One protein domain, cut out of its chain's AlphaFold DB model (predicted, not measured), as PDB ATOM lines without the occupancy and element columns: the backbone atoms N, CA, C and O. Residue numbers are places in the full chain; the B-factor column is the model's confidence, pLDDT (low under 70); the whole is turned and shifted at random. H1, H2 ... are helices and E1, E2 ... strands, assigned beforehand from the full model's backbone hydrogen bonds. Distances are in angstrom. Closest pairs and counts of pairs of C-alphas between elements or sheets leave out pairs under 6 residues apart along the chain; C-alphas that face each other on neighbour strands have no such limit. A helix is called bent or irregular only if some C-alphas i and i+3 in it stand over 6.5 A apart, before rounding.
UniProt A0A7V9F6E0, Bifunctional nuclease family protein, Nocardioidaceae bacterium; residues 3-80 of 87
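What this domain is: This is residues 3 to 80 of the 87 residues of the protein "Bifunctional nuclease family protein" of Nocardioidaceae bacterium (UniProt A0A7V9F6E0). A small sheet of three strands, E1, E2 and E3, has helices H1 and H2 over one face and its other face bare, while the longer helix H3 and short H4 form an arm that sticks out well away from this body. The printed part has 78 residues, with named elements in the order E1 E2 E3 H1 H2 H3 H4, a mixed class of helices and strands. The antiparallel sheet has the order E1 E2 E3. The whole is loose, with a radius of gyration of the C-alphas of 15.3 A and spans of 40 by 29 by 23 A.

How they stand to each other: E1, residues 3 to 7, and E2, residues 10 to 16, form a hairpin, with N 4 and O 12 3.0 A apart, within hydrogen-bond range. E2 and E3, residues 22 to 25, form another, with N 15 and O 23 at 2.8 A; the three strands make a meander, each the antiparallel neighbour of the one before. H1, residues 27 to 37, is on the sheet over E2 at a height of 10.4 A; the closest C-alphas, of Ala 13 and Pro 27, are 5.1 A apart. H2, residues 45 to 51, is on the same face, making two layers, helices on one face of a sheet; its closest C-alpha pair with E1 is Glu 5 and Val 47, 5.7 A. H3, residues 57 to 72, and H4, residues 75 to 78, are not on the sheet. Every O i to N i+4 pair is within hydrogen-bond range in H1 and H2, 10 of 12 in H3; H4 is too short for such a pair.

Where its parts are: E1 begins at C-alpha 3 (8.579, -45.726, -21.537). E2 is 19.9 A long, H1 15.2 A. H3 is 24.2 A long and irregular, C-alphas 58 and 61 being 7.1 A apart. H4 ends at C-alpha 78 (18.098, -59.588, -40.475).

The domain as a whole: The C-alphas farthest apart, of Glu 19 and Ala 80, are 44.3 A apart. The printed part has no cut and no long link. Residue 59 and residues 78 to 80 have pLDDT under 70.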
ATOM      1  N   ILE A   3       7.618 -44.764 -22.091       97.88
ATOM      2  CA  ILE A   3       8.579 -45.726 -21.537       97.88
ATOM      3  C   ILE A   3       8.867 -45.283 -20.105       97.88
ATOM      4  O   ILE A   3       9.355 -44.173 -19.897       97.88
ATOM      5  N   THR A   4       8.486 -46.092 -19.124       97.50
ATOM      6  CA  THR A   4       8.375 -45.639 -17.730       97.50
ATOM      7  C   THR A   4       9.549 -46.073 -16.868       97.50
ATOM      8  O   THR A   4       9.974 -45.309 -16.004       97.50
ATOM      9  N   GLU A   5      10.073 -47.272 -17.112       96.81
ATOM     10  CA  GLU A   5      11.086 -47.911 -16.275       96.81
ATOM     11  C   GLU A   5      11.962 -48.840 -17.121       96.81
ATOM     12  O   GLU A   5      11.507 -49.429 -18.109       96.81
ATOM     13  N   VAL A   6      13.212 -48.990 -16.699       96.38
ATOM     14  CA  VAL A   6      14.091 -50.089 -17.078       96.38
ATOM     15  C   VAL A   6      14.539 -50.764 -15.787       96.38
ATOM     16  O   VAL A   6      14.845 -50.098 -14.805       96.38
ATOM     17  N   LYS A   7      14.495 -52.093 -15.762       94.50
ATOM     18  CA  LYS A   7      14.924 -52.876 -14.611       94.50
ATOM     19  C   LYS A   7      15.615 -54.132 -15.086       94.50
ATOM     20  O   LYS A   7      15.026 -54.912 -15.831       94.50
ATOM     21  N   ASP A   8      16.858 -54.325 -14.658       93.88
ATOM     22  CA  ASP A   8      17.682 -55.467 -15.068       93.88
ATOM     23  C   ASP A   8      17.747 -55.607 -16.610       93.88
ATOM     24  O   ASP A   8      17.695 -56.704 -17.163       93.88
ATOM     25  N   GLY A   9      17.794 -54.468 -17.320       90.12
ATOM     26  CA  GLY A   9      17.775 -54.401 -18.789       90.12
ATOM     27  C   GLY A   9      16.406 -54.643 -19.444       90.12
ATOM     28  O   GLY A   9      16.300 -54.624 -20.670       90.12
ATOM     29  N   VAL A  10      15.347 -54.857 -18.659       95.19
ATOM     30  CA  VAL A  10      13.976 -55.042 -19.145       95.19
ATOM     31  C   VAL A  10      13.222 -53.719 -19.076       95.19
ATOM     32  O   VAL A  10      13.043 -53.152 -18.004       95.19
ATOM     33  N   PHE A  11      12.754 -53.238 -20.226       96.81
ATOM     34  CA  PHE A  11      11.989 -51.998 -20.327       96.81
ATOM     35  C   PHE A  11      10.487 -52.228 -20.125       96.81
ATOM     36  O   PHE A  11       9.925 -53.231 -20.579       96.81
ATOM     37  N   TYR A  12       9.823 -51.238 -19.534       97.88
ATOM     38  CA  TYR A  12       8.382 -51.206 -19.289       97.88
ATOM     39  C   TYR A  12       7.752 -49.963 -19.921       97.88
ATOM     40  O   TYR A  12       8.394 -48.916 -20.044       97.88
ATOM     41  N   ALA A  13       6.497 -50.084 -20.360       98.25
ATOM     42  CA  ALA A  13       5.797 -48.997 -21.026       98.25
ATOM     43  C   ALA A  13       4.297 -48.960 -20.717       98.25
ATOM     44  O   ALA A  13       3.653 -49.990 -20.509       98.25
ATOM     45  N   ASN A  14       3.737 -47.752 -20.800       97.94
ATOM     46  CA  ASN A  14       2.303 -47.503 -20.786       97.94
ATOM     47  C   ASN A  14       1.837 -46.936 -22.137       97.94
ATOM     48  O   ASN A  14       2.419 -46.002 -22.714       97.94
ATOM     49  N   LEU A  15       0.724 -47.473 -22.627       97.31
ATOM     50  CA  LEU A  15      -0.109 -46.829 -23.632       97.31
ATOM     51  C   LEU A  15      -1.037 -45.850 -22.923       97.31
ATOM     52  O   LEU A  15      -1.862 -46.256 -22.112       97.31
ATOM     53  N   VAL A  16      -0.916 -44.571 -23.263       96.50
ATOM     54  CA  VAL A  16      -1.837 -43.531 -22.805       96.50
ATOM     55  C   VAL A  16      -2.867 -43.322 -23.905       96.50
ATOM     56  O   VAL A  16      -2.522 -42.875 -25.002       96.50
ATOM     57  N   LEU A  17      -4.105 -43.707 -23.627       92.94
ATOM     58  CA  LEU A  17      -5.245 -43.523 -24.514       92.94
ATOM     59  C   LEU A  17      -5.972 -42.214 -24.173       92.94
ATOM     60  O   LEU A  17      -5.567 -41.457 -23.287       92.94
ATOM     61  N   GLY A  18      -7.054 -41.928 -24.901       89.38
ATOM     62  CA  GLY A  18      -7.923 -40.792 -24.597       89.38
ATOM     63  C   GLY A  18      -8.388 -40.794 -23.137       89.38
ATOM     64  O   GLY A  18      -8.460 -41.840 -22.495       89.38
ATOM     65  N   GLU A  19      -8.680 -39.599 -22.620       91.62
ATOM     66  CA  GLU A  19      -9.185 -39.392 -21.250       91.62
ATOM     67  C   GLU A  19      -8.221 -39.846 -20.134       91.62
ATOM     68  O   GLU A  19      -8.618 -39.961 -18.979       91.62
ATOM     69  N   GLY A  20      -6.936 -40.051 -20.454       89.00
ATOM     70  CA  GLY A  20      -5.902 -40.393 -19.473       89.00
ATOM     71  C   GLY A  20      -5.901 -41.863 -19.055       89.00
ATOM     72  O   GLY A  20      -5.310 -42.204 -18.036       89.00
ATOM     73  N   ILE A  21      -6.557 -42.740 -19.819       96.00
ATOM     74  CA  ILE A  21      -6.519 -44.181 -19.560       96.00
ATOM     75  C   ILE A  21      -5.115 -44.703 -19.863       96.00
ATOM     76  O   ILE A  21      -4.636 -44.593 -20.993       96.00
ATOM     77  N   GLU A  22      -4.487 -45.320 -18.868       97.06
ATOM     78  CA  GLU A  22      -3.175 -45.943 -19.003       97.06
ATOM     79  C   GLU A  22      -3.289 -47.466 -19.022       97.06
ATOM     80  O   GLU A  22      -3.907 -48.078 -18.148       97.06
ATOM     81  N   ILE A  23      -2.675 -48.085 -20.029       96.94
ATOM     82  CA  ILE A  23      -2.612 -49.538 -20.174       96.94
ATOM     83  C   ILE A  23      -1.149 -49.960 -20.180       96.94
ATOM     84  O   ILE A  23      -0.397 -49.582 -21.080       96.94
ATOM     85  N   SER A  24      -0.768 -50.786 -19.206       97.12
ATOM     86  CA  SER A  24       0.535 -51.452 -19.197       97.12
ATOM     87  C   SER A  24       0.664 -52.344 -20.427       97.12
ATOM     88  O   SER A  24      -0.166 -53.228 -20.659       97.12
ATOM     89  N   ALA A  25       1.726 -52.147 -21.196       96.75
ATOM     90  CA  ALA A  25       2.015 -52.923 -22.392       96.75
ATOM     91  C   ALA A  25       3.526 -53.091 -22.561       96.75
ATOM     92  O   ALA A  25       4.326 -52.316 -22.040       96.75
ATOM     93  N   ARG A  26       3.946 -54.108 -23.318       97.50
ATOM     94  CA  ARG A  26       5.370 -54.231 -23.647       97.50
ATOM     95  C   ARG A  26       5.808 -53.017 -24.480       97.50
ATOM     96  O   ARG A  26       5.030 -52.547 -25.324       97.50
ATOM     97  N   PRO A  27       7.050 -52.534 -24.311       96.94
ATOM     98  CA  PRO A  27       7.585 -51.434 -25.110       96.94
ATOM     99  C   PRO A  27       7.480 -51.676 -26.618       96.94
ATOM    100  O   PRO A  27       7.056 -50.782 -27.343       96.94
ATOM    101  N   SER A  28       7.771 -52.895 -27.086       97.38
ATOM    102  CA  SER A  28       7.710 -53.250 -28.510       97.38
ATOM    103  C   SER A  28       6.318 -53.041 -29.113       97.38
ATOM    104  O   SER A  28       6.179 -52.407 -30.158       97.38
ATOM    105  N   ASP A  29       5.279 -53.525 -28.429       97.06
ATOM    106  CA  ASP A  29       3.891 -53.409 -28.884       97.06
ATOM    107  C   ASP A  29       3.443 -51.938 -28.854       97.06
ATOM    108  O   ASP A  29       2.791 -51.445 -29.777       97.06
ATOM    109  N   SER A  30       3.865 -51.206 -27.819       97.44
ATOM    110  CA  SER A  30       3.536 -49.791 -27.653       97.44
ATOM    111  C   SER A  30       4.159 -48.924 -28.748       97.44
ATOM    112  O   SER A  30       3.465 -48.116 -29.365       97.44
ATOM    113  N   ILE A  31       5.450 -49.114 -29.032       96.94
ATOM    114  CA  ILE A  31       6.177 -48.398 -30.090       96.94
ATOM    115  C   ILE A  31       5.573 -48.721 -31.458       96.94
ATOM    116  O   ILE A  31       5.300 -47.808 -32.238       96.94
ATOM    117  N   ALA A  32       5.278 -49.994 -31.730       96.75
ATOM    118  CA  ALA A  32       4.659 -50.419 -32.983       96.75
ATOM    119  C   ALA A  32       3.308 -49.722 -33.239       96.75
ATOM    120  O   ALA A  32       3.015 -49.341 -34.379       96.75
ATOM    121  N   LEU A  33       2.495 -49.530 -32.197       96.38
ATOM    122  CA  LEU A  33       1.251 -48.765 -32.281       96.38
ATOM    123  C   LEU A  33       1.505 -47.267 -32.466       96.38
ATOM    124  O   LEU A  33       0.814 -46.628 -33.262       96.38
ATOM    125  N   ALA A  34       2.500 -46.703 -31.779       96.50
ATOM    126  CA  ALA A  34       2.860 -45.293 -31.920       96.50
ATOM    127  C   ALA A  34       3.234 -44.952 -33.367       96.50
ATOM    128  O   ALA A  34       2.689 -44.003 -33.925       96.50
ATOM    129  N   LEU A  35       4.075 -45.781 -33.993       95.94
ATOM    130  CA  LEU A  35       4.503 -45.611 -35.384       95.94
ATOM    131  C   LEU A  35       3.324 -45.660 -36.365       95.94
ATOM    132  O   LEU A  35       3.257 -44.862 -37.292       95.94
ATOM    133  N   ARG A  36       2.353 -46.553 -36.137       95.75
ATOM    134  CA  ARG A  36       1.158 -46.685 -36.994       95.75
ATOM    135  C   ARG A  36       0.152 -45.550 -36.817       95.75
ATOM    136  O   ARG A  36      -0.605 -45.260 -37.735       95.75
ATOM    137  N   THR A  37       0.109 -44.948 -35.633       96.31
ATOM    138  CA  THR A  37      -0.882 -43.919 -35.277       96.31
ATOM    139  C   THR A  37      -0.319 -42.501 -35.311       96.31
ATOM    140  O   THR A  37      -1.078 -41.549 -35.160       96.31
ATOM    141  N   GLY A  38       0.997 -42.344 -35.474       95.31
ATOM    142  CA  GLY A  38       1.679 -41.057 -35.324       95.31
ATOM    143  C   GLY A  38       1.680 -40.535 -33.882       95.31
ATOM    144  O   GLY A  38       1.874 -39.341 -33.655       95.31
ATOM    145  N   SER A  39       1.434 -41.400 -32.893       95.94
ATOM    146  CA  SER A  39       1.401 -40.995 -31.486       95.94
ATOM    147  C   SER A  39       2.805 -40.697 -30.967       95.94
ATOM    148  O   SER A  39       3.750 -41.438 -31.233       95.94
ATOM    149  N   ARG A  40       2.939 -39.655 -30.138       96.56
ATOM    150  CA  ARG A  40       4.223 -39.303 -29.519       96.56
ATOM    151  C   ARG A  40       4.734 -40.434 -28.622       96.56
ATOM    152  O   ARG A  40       3.978 -41.010 -27.828       96.56
ATOM    153  N   ILE A  41       6.032 -40.696 -28.719       97.31
ATOM    154  CA  ILE A  41       6.782 -41.558 -27.807       97.31
ATOM    155  C   ILE A  41       7.580 -40.649 -26.875       97.31
ATOM    156  O   ILE A  41       8.231 -39.707 -27.329       97.31
ATOM    157  N   VAL A  42       7.486 -40.900 -25.576       97.06
ATOM    158  CA  VAL A  42       8.278 -40.230 -24.541       97.06
ATOM    159  C   VAL A  42       8.837 -41.281 -23.590       97.06
ATOM    160  O   VAL A  42       8.295 -42.384 -23.500       97.06
ATOM    161  N   CYS A  43       9.904 -40.944 -22.881       96.25
ATOM    162  CA  CYS A  43      10.483 -41.772 -21.830       96.25
ATOM    163  C   CYS A  43      10.647 -40.941 -20.556       96.25
ATOM    164  O   CYS A  43      10.676 -39.710 -20.625       96.25
ATOM    165  N   SER A  44      10.682 -41.608 -19.405       96.50
ATOM    166  CA  SER A  44      11.040 -40.966 -18.145       96.50
ATOM    167  C   SER A  44      12.531 -40.629 -18.121       96.50
ATOM    168  O   SER A  44      13.351 -41.354 -18.687       96.50
ATOM    169  N   ASP A  45      12.884 -39.555 -17.417       95.81
ATOM    170  CA  ASP A  45      14.283 -39.136 -17.272       95.81
ATOM    171  C   ASP A  45      15.137 -40.246 -16.637       95.81
ATOM    172  O   ASP A  45      16.250 -40.497 -17.073       95.81
ATOM    173  N   GLN A  46      14.572 -41.007 -15.694       94.12
ATOM    174  CA  GLN A  46      15.249 -42.147 -15.061       94.12
ATOM    175  C   GLN A  46      15.665 -43.227 -16.067       94.12
ATOM    176  O   GLN A  46      16.742 -43.801 -15.945       94.12
ATOM    177  N   VAL A  47      14.835 -43.494 -17.082       95.44
ATOM    178  CA  VAL A  47      15.183 -44.449 -18.143       95.44
ATOM    179  C   VAL A  47      16.339 -43.920 -18.993       95.44
ATOM    180  O   VAL A  47      17.199 -44.700 -19.396       95.44
ATOM    181  N   LEU A  48      16.375 -42.611 -19.258       93.06
ATOM    182  CA  LEU A  48      17.493 -41.984 -19.968       93.06
ATOM    183  C   LEU A  48      18.777 -42.011 -19.137       93.06
ATOM    184  O   LEU A  48      19.837 -42.290 -19.687       93.06
ATOM    185  N   ASP A  49      18.686 -41.771 -17.834       92.44
ATOM    186  CA  ASP A  49      19.844 -41.804 -16.943       92.44
ATOM    187  C   ASP A  49      20.443 -43.217 -16.837       92.44
ATOM    188  O   ASP A  49      21.663 -43.371 -16.769       92.44
ATOM    189  N   GLU A  50      19.601 -44.256 -16.827       92.62
ATOM    190  CA  GLU A  50      20.048 -45.645 -16.664       92.62
ATOM    191  C   GLU A  50      20.472 -46.312 -17.980       92.62
ATOM    192  O   GLU A  50      21.458 -47.050 -18.009       92.62
ATOM    193  N   ALA A  51      19.737 -46.075 -19.068       90.44
ATOM    194  CA  ALA A  51      19.919 -46.787 -20.335       90.44
ATOM    195  C   ALA A  51      20.159 -45.873 -21.546       90.44
ATOM    196  O   ALA A  51      20.284 -46.362 -22.673       90.44
ATOM    197  N   GLY A  52      20.206 -44.556 -21.348       86.62
ATOM    198  CA  GLY A  52      20.507 -43.603 -22.406       86.62
ATOM    199  C   GLY A  52      21.954 -43.713 -22.876       86.62
ATOM    200  O   GLY A  52      22.886 -43.882 -22.092       86.62
ATOM    201  N   LEU A  53      22.143 -43.581 -24.185       83.44
ATOM    202  CA  LEU A  53      23.458 -43.462 -24.801       83.44
ATOM    203  C   LEU A  53      23.644 -42.016 -25.243       83.44
ATOM    204  O   LEU A  53      22.879 -41.507 -26.062       83.44
ATOM    205  N   ALA A  54      24.667 -41.356 -24.701       80.06
ATOM    206  CA  ALA A  54      25.134 -40.103 -25.269       80.06
ATOM    207  C   ALA A  54      25.761 -40.420 -26.628       80.06
ATOM    208  O   ALA A  54      26.705 -41.207 -26.694       80.06
ATOM    209  N   VAL A  55      25.225 -39.832 -27.694       72.50
ATOM    210  CA  VAL A  55      25.854 -39.857 -29.016       72.50
ATOM    211  C   VAL A  55      26.807 -38.666 -29.060       72.50
ATOM    212  O   VAL A  55      26.334 -37.533 -28.970       72.50
ATOM    213  N   PRO A  56      28.130 -38.883 -29.112       74.44
ATOM    214  CA  PRO A  56      29.081 -37.797 -29.293       74.44
ATOM    215  C   PRO A  56      28.932 -37.182 -30.694       74.44
ATOM    216  O   PRO A  56      28.582 -37.888 -31.638       74.44
ATOM    217  N   ASP A  57      29.221 -35.886 -30.838       72.56
ATOM    218  CA  ASP A  57      29.025 -35.139 -32.096       72.56
ATOM    219  C   ASP A  57      29.794 -35.737 -33.297       72.56
ATOM    220  O   ASP A  57      29.385 -35.584 -34.443       72.56
ATOM    221  N   ASP A  58      30.894 -36.461 -33.064       74.31
ATOM    222  CA  ASP A  58      31.672 -37.140 -34.111       74.31
ATOM    223  C   ASP A  58      31.042 -38.457 -34.606       74.31
ATOM    224  O   ASP A  58      31.511 -39.027 -35.589       74.31
ATOM    225  N   GLN A  59      29.963 -38.925 -33.968       67.69
ATOM    226  CA  GLN A  59      29.198 -40.112 -34.368       67.69
ATOM    227  C   GLN A  59      27.876 -39.772 -35.070       67.69
ATOM    228  O   GLN A  59      27.136 -40.686 -35.433       67.69
ATOM    229  N   GLU A  60      27.564 -38.490 -35.304       71.88
ATOM    230  CA  GLU A  60      26.359 -38.097 -36.050       71.88
ATOM    231  C   GLU A  60      26.336 -38.687 -37.468       71.88
ATOM    232  O   GLU A  60      25.301 -39.209 -37.883       71.88
ATOM    233  N   GLU A  61      27.477 -38.705 -38.169       75.69
ATOM    234  CA  GLU A  61      27.594 -39.342 -39.492       75.69
ATOM    235  C   GLU A  61      27.302 -40.850 -39.437       75.69
ATOM    236  O   GLU A  61      26.645 -41.390 -40.325       75.69
ATOM    237  N   GLU A  62      27.756 -41.551 -38.395       75.00
ATOM    238  CA  GLU A  62      27.505 -42.989 -38.235       75.00
ATOM    239  C   GLU A  62      26.034 -43.273 -37.902       75.00
ATOM    240  O   GLU A  62      25.454 -44.245 -38.393       75.00
ATOM    241  N   VAL A  63      25.389 -42.393 -37.129       78.12
ATOM    242  CA  VAL A  63      23.947 -42.474 -36.860       78.12
ATOM    243  C   VAL A  63      23.132 -42.198 -38.123       78.12
ATOM    244  O   VAL A  63      22.114 -42.857 -38.341       78.12
ATOM    245  N   GLU A  64      23.558 -41.256 -38.963       82.19
ATOM    246  CA  GLU A  64      22.906 -40.969 -40.243       82.19
ATOM    247  C   GLU A  64      23.026 -42.162 -41.204       82.19
ATOM    248  O   GLU A  64      22.004 -42.640 -41.700       82.19
ATOM    249  N   LYS A  65      24.219 -42.757 -41.334       80.81
ATOM    250  CA  LYS A  65      24.430 -44.002 -42.098       80.81
ATOM    251  C   LYS A  65      23.588 -45.166 -41.569       80.81
ATOM    252  O   LYS A  65      23.029 -45.931 -42.352       80.81
ATOM    253  N   PHE A  66      23.463 -45.305 -40.247       81.44
ATOM    254  CA  PHE A  66      22.623 -46.345 -39.649       81.44
ATOM    255  C   PHE A  66      21.132 -46.113 -39.933       81.44
ATOM    256  O   PHE A  66      20.408 -47.071 -40.197       81.44
ATOM    257  N   ARG A  67      20.663 -44.859 -39.934       83.75
ATOM    258  CA  ARG A  67      19.282 -44.523 -40.327       83.75
ATOM    259  C   ARG A  67      19.017 -44.842 -41.796       83.75
ATOM    260  O   ARG A  67      18.022 -45.498 -42.083       83.75
ATOM    261  N   GLU A  68      19.917 -44.452 -42.694       85.56
ATOM    262  CA  GLU A  68      19.808 -44.783 -44.121       85.56
ATOM    263  C   GLU A  68      19.799 -46.298 -44.358       85.56
ATOM    264  O   GLU A  68      19.048 -46.791 -45.198       85.56
ATOM    265  N   PHE A  69      20.588 -47.048 -43.585       83.75
ATOM    266  CA  PHE A  69      20.563 -48.508 -43.587       83.75
ATOM    267  C   PHE A  69      19.196 -49.058 -43.152       83.75
ATOM    268  O   PHE A  69      18.626 -49.887 -43.859       83.75
ATOM    269  N   LEU A  70      18.631 -48.574 -42.038       84.19
ATOM    270  CA  LEU A  70      17.310 -49.009 -41.564       84.19
ATOM    271  C   LEU A  70      16.181 -48.714 -42.563       84.19
ATOM    272  O   LEU A  70      15.219 -49.478 -42.625       84.19
ATOM    273  N   ASP A  71      16.293 -47.638 -43.341       83.62
ATOM    274  CA  ASP A  71      15.309 -47.286 -44.369       83.62
ATOM    275  C   ASP A  71      15.366 -48.213 -45.600       83.62
ATOM    276  O   ASP A  71      14.388 -48.308 -46.346       83.62
ATOM    277  N   GLN A  72      16.495 -48.892 -45.832       80.25
ATOM    278  CA  GLN A  72      16.728 -49.723 -47.020       80.25
ATOM    279  C   GLN A  72      16.567 -51.228 -46.784       80.25
ATOM    280  O   GLN A  72      16.434 -51.967 -47.760       80.25
ATOM    281  N   ILE A  73      16.568 -51.684 -45.534       81.94
ATOM    282  CA  ILE A  73      16.459 -53.106 -45.191       81.94
ATOM    283  C   ILE A  73      15.028 -53.503 -44.833       81.94
ATOM    284  O   ILE A  73      14.279 -52.745 -44.210       81.94
ATOM    285  N   THR A  74      14.648 -54.728 -45.187       80.81
ATOM    286  CA  THR A  74      13.387 -55.331 -44.748       80.81
ATOM    287  C   THR A  74      13.628 -56.285 -43.572       80.81
ATOM    288  O   THR A  74      14.762 -56.684 -43.310       80.81
ATOM    289  N   PRO A  75      12.586 -56.657 -42.804       75.81
ATOM    290  CA  PRO A  75      12.737 -57.571 -41.670       75.81
ATOM    291  C   PRO A  75      13.437 -58.895 -42.020       75.81
ATOM    292  O   PRO A  75      14.149 -59.441 -41.185       75.81
ATOM    293  N   GLU A  76      13.262 -59.385 -43.248       76.81
ATOM    294  CA  GLU A  76      13.871 -60.616 -43.758       76.81
ATOM    295  C   GLU A  76      15.397 -60.513 -43.941       76.81
ATOM    296  O   GLU A  76      16.085 -61.533 -43.907       76.81
ATOM    297  N   ASP A  77      15.946 -59.303 -44.082       74.94
ATOM    298  CA  ASP A  77      17.389 -59.087 -44.242       74.94
ATOM    299  C   ASP A  77      18.166 -59.318 -42.935       74.94
ATOM    300  O   ASP A  77      19.367 -59.575 -42.968       74.94
ATOM    301  N   PHE A  78      17.490 -59.292 -41.779       67.88
ATOM    302  CA  PHE A  78      18.098 -59.588 -40.475       67.88
ATOM    303  C   PHE A  78      18.327 -61.087 -40.233       67.88
ATOM    304  O   PHE A  78      19.100 -61.447 -39.343       67.88
ATOM    305  N   ASP A  79      17.676 -61.954 -41.013       69.50
ATOM    306  CA  ASP A  79      17.869 -63.407 -40.961       69.50
ATOM    307  C   ASP A  79      19.043 -63.867 -41.847       69.50
ATOM    308  O   ASP A  79      19.546 -64.985 -41.699       69.50
ATOM    309  N   ALA A  80      19.505 -63.010 -42.763       60.25
ATOM    310  CA  ALA A  80      20.718 -63.226 -43.537       60.25
ATOM    311  C   ALA A  80      21.922 -62.648 -42.774       60.25
ATOM    312  O   ALA A  80      21.907 -61.497 -42.355       60.25
TER     313      ALA A  80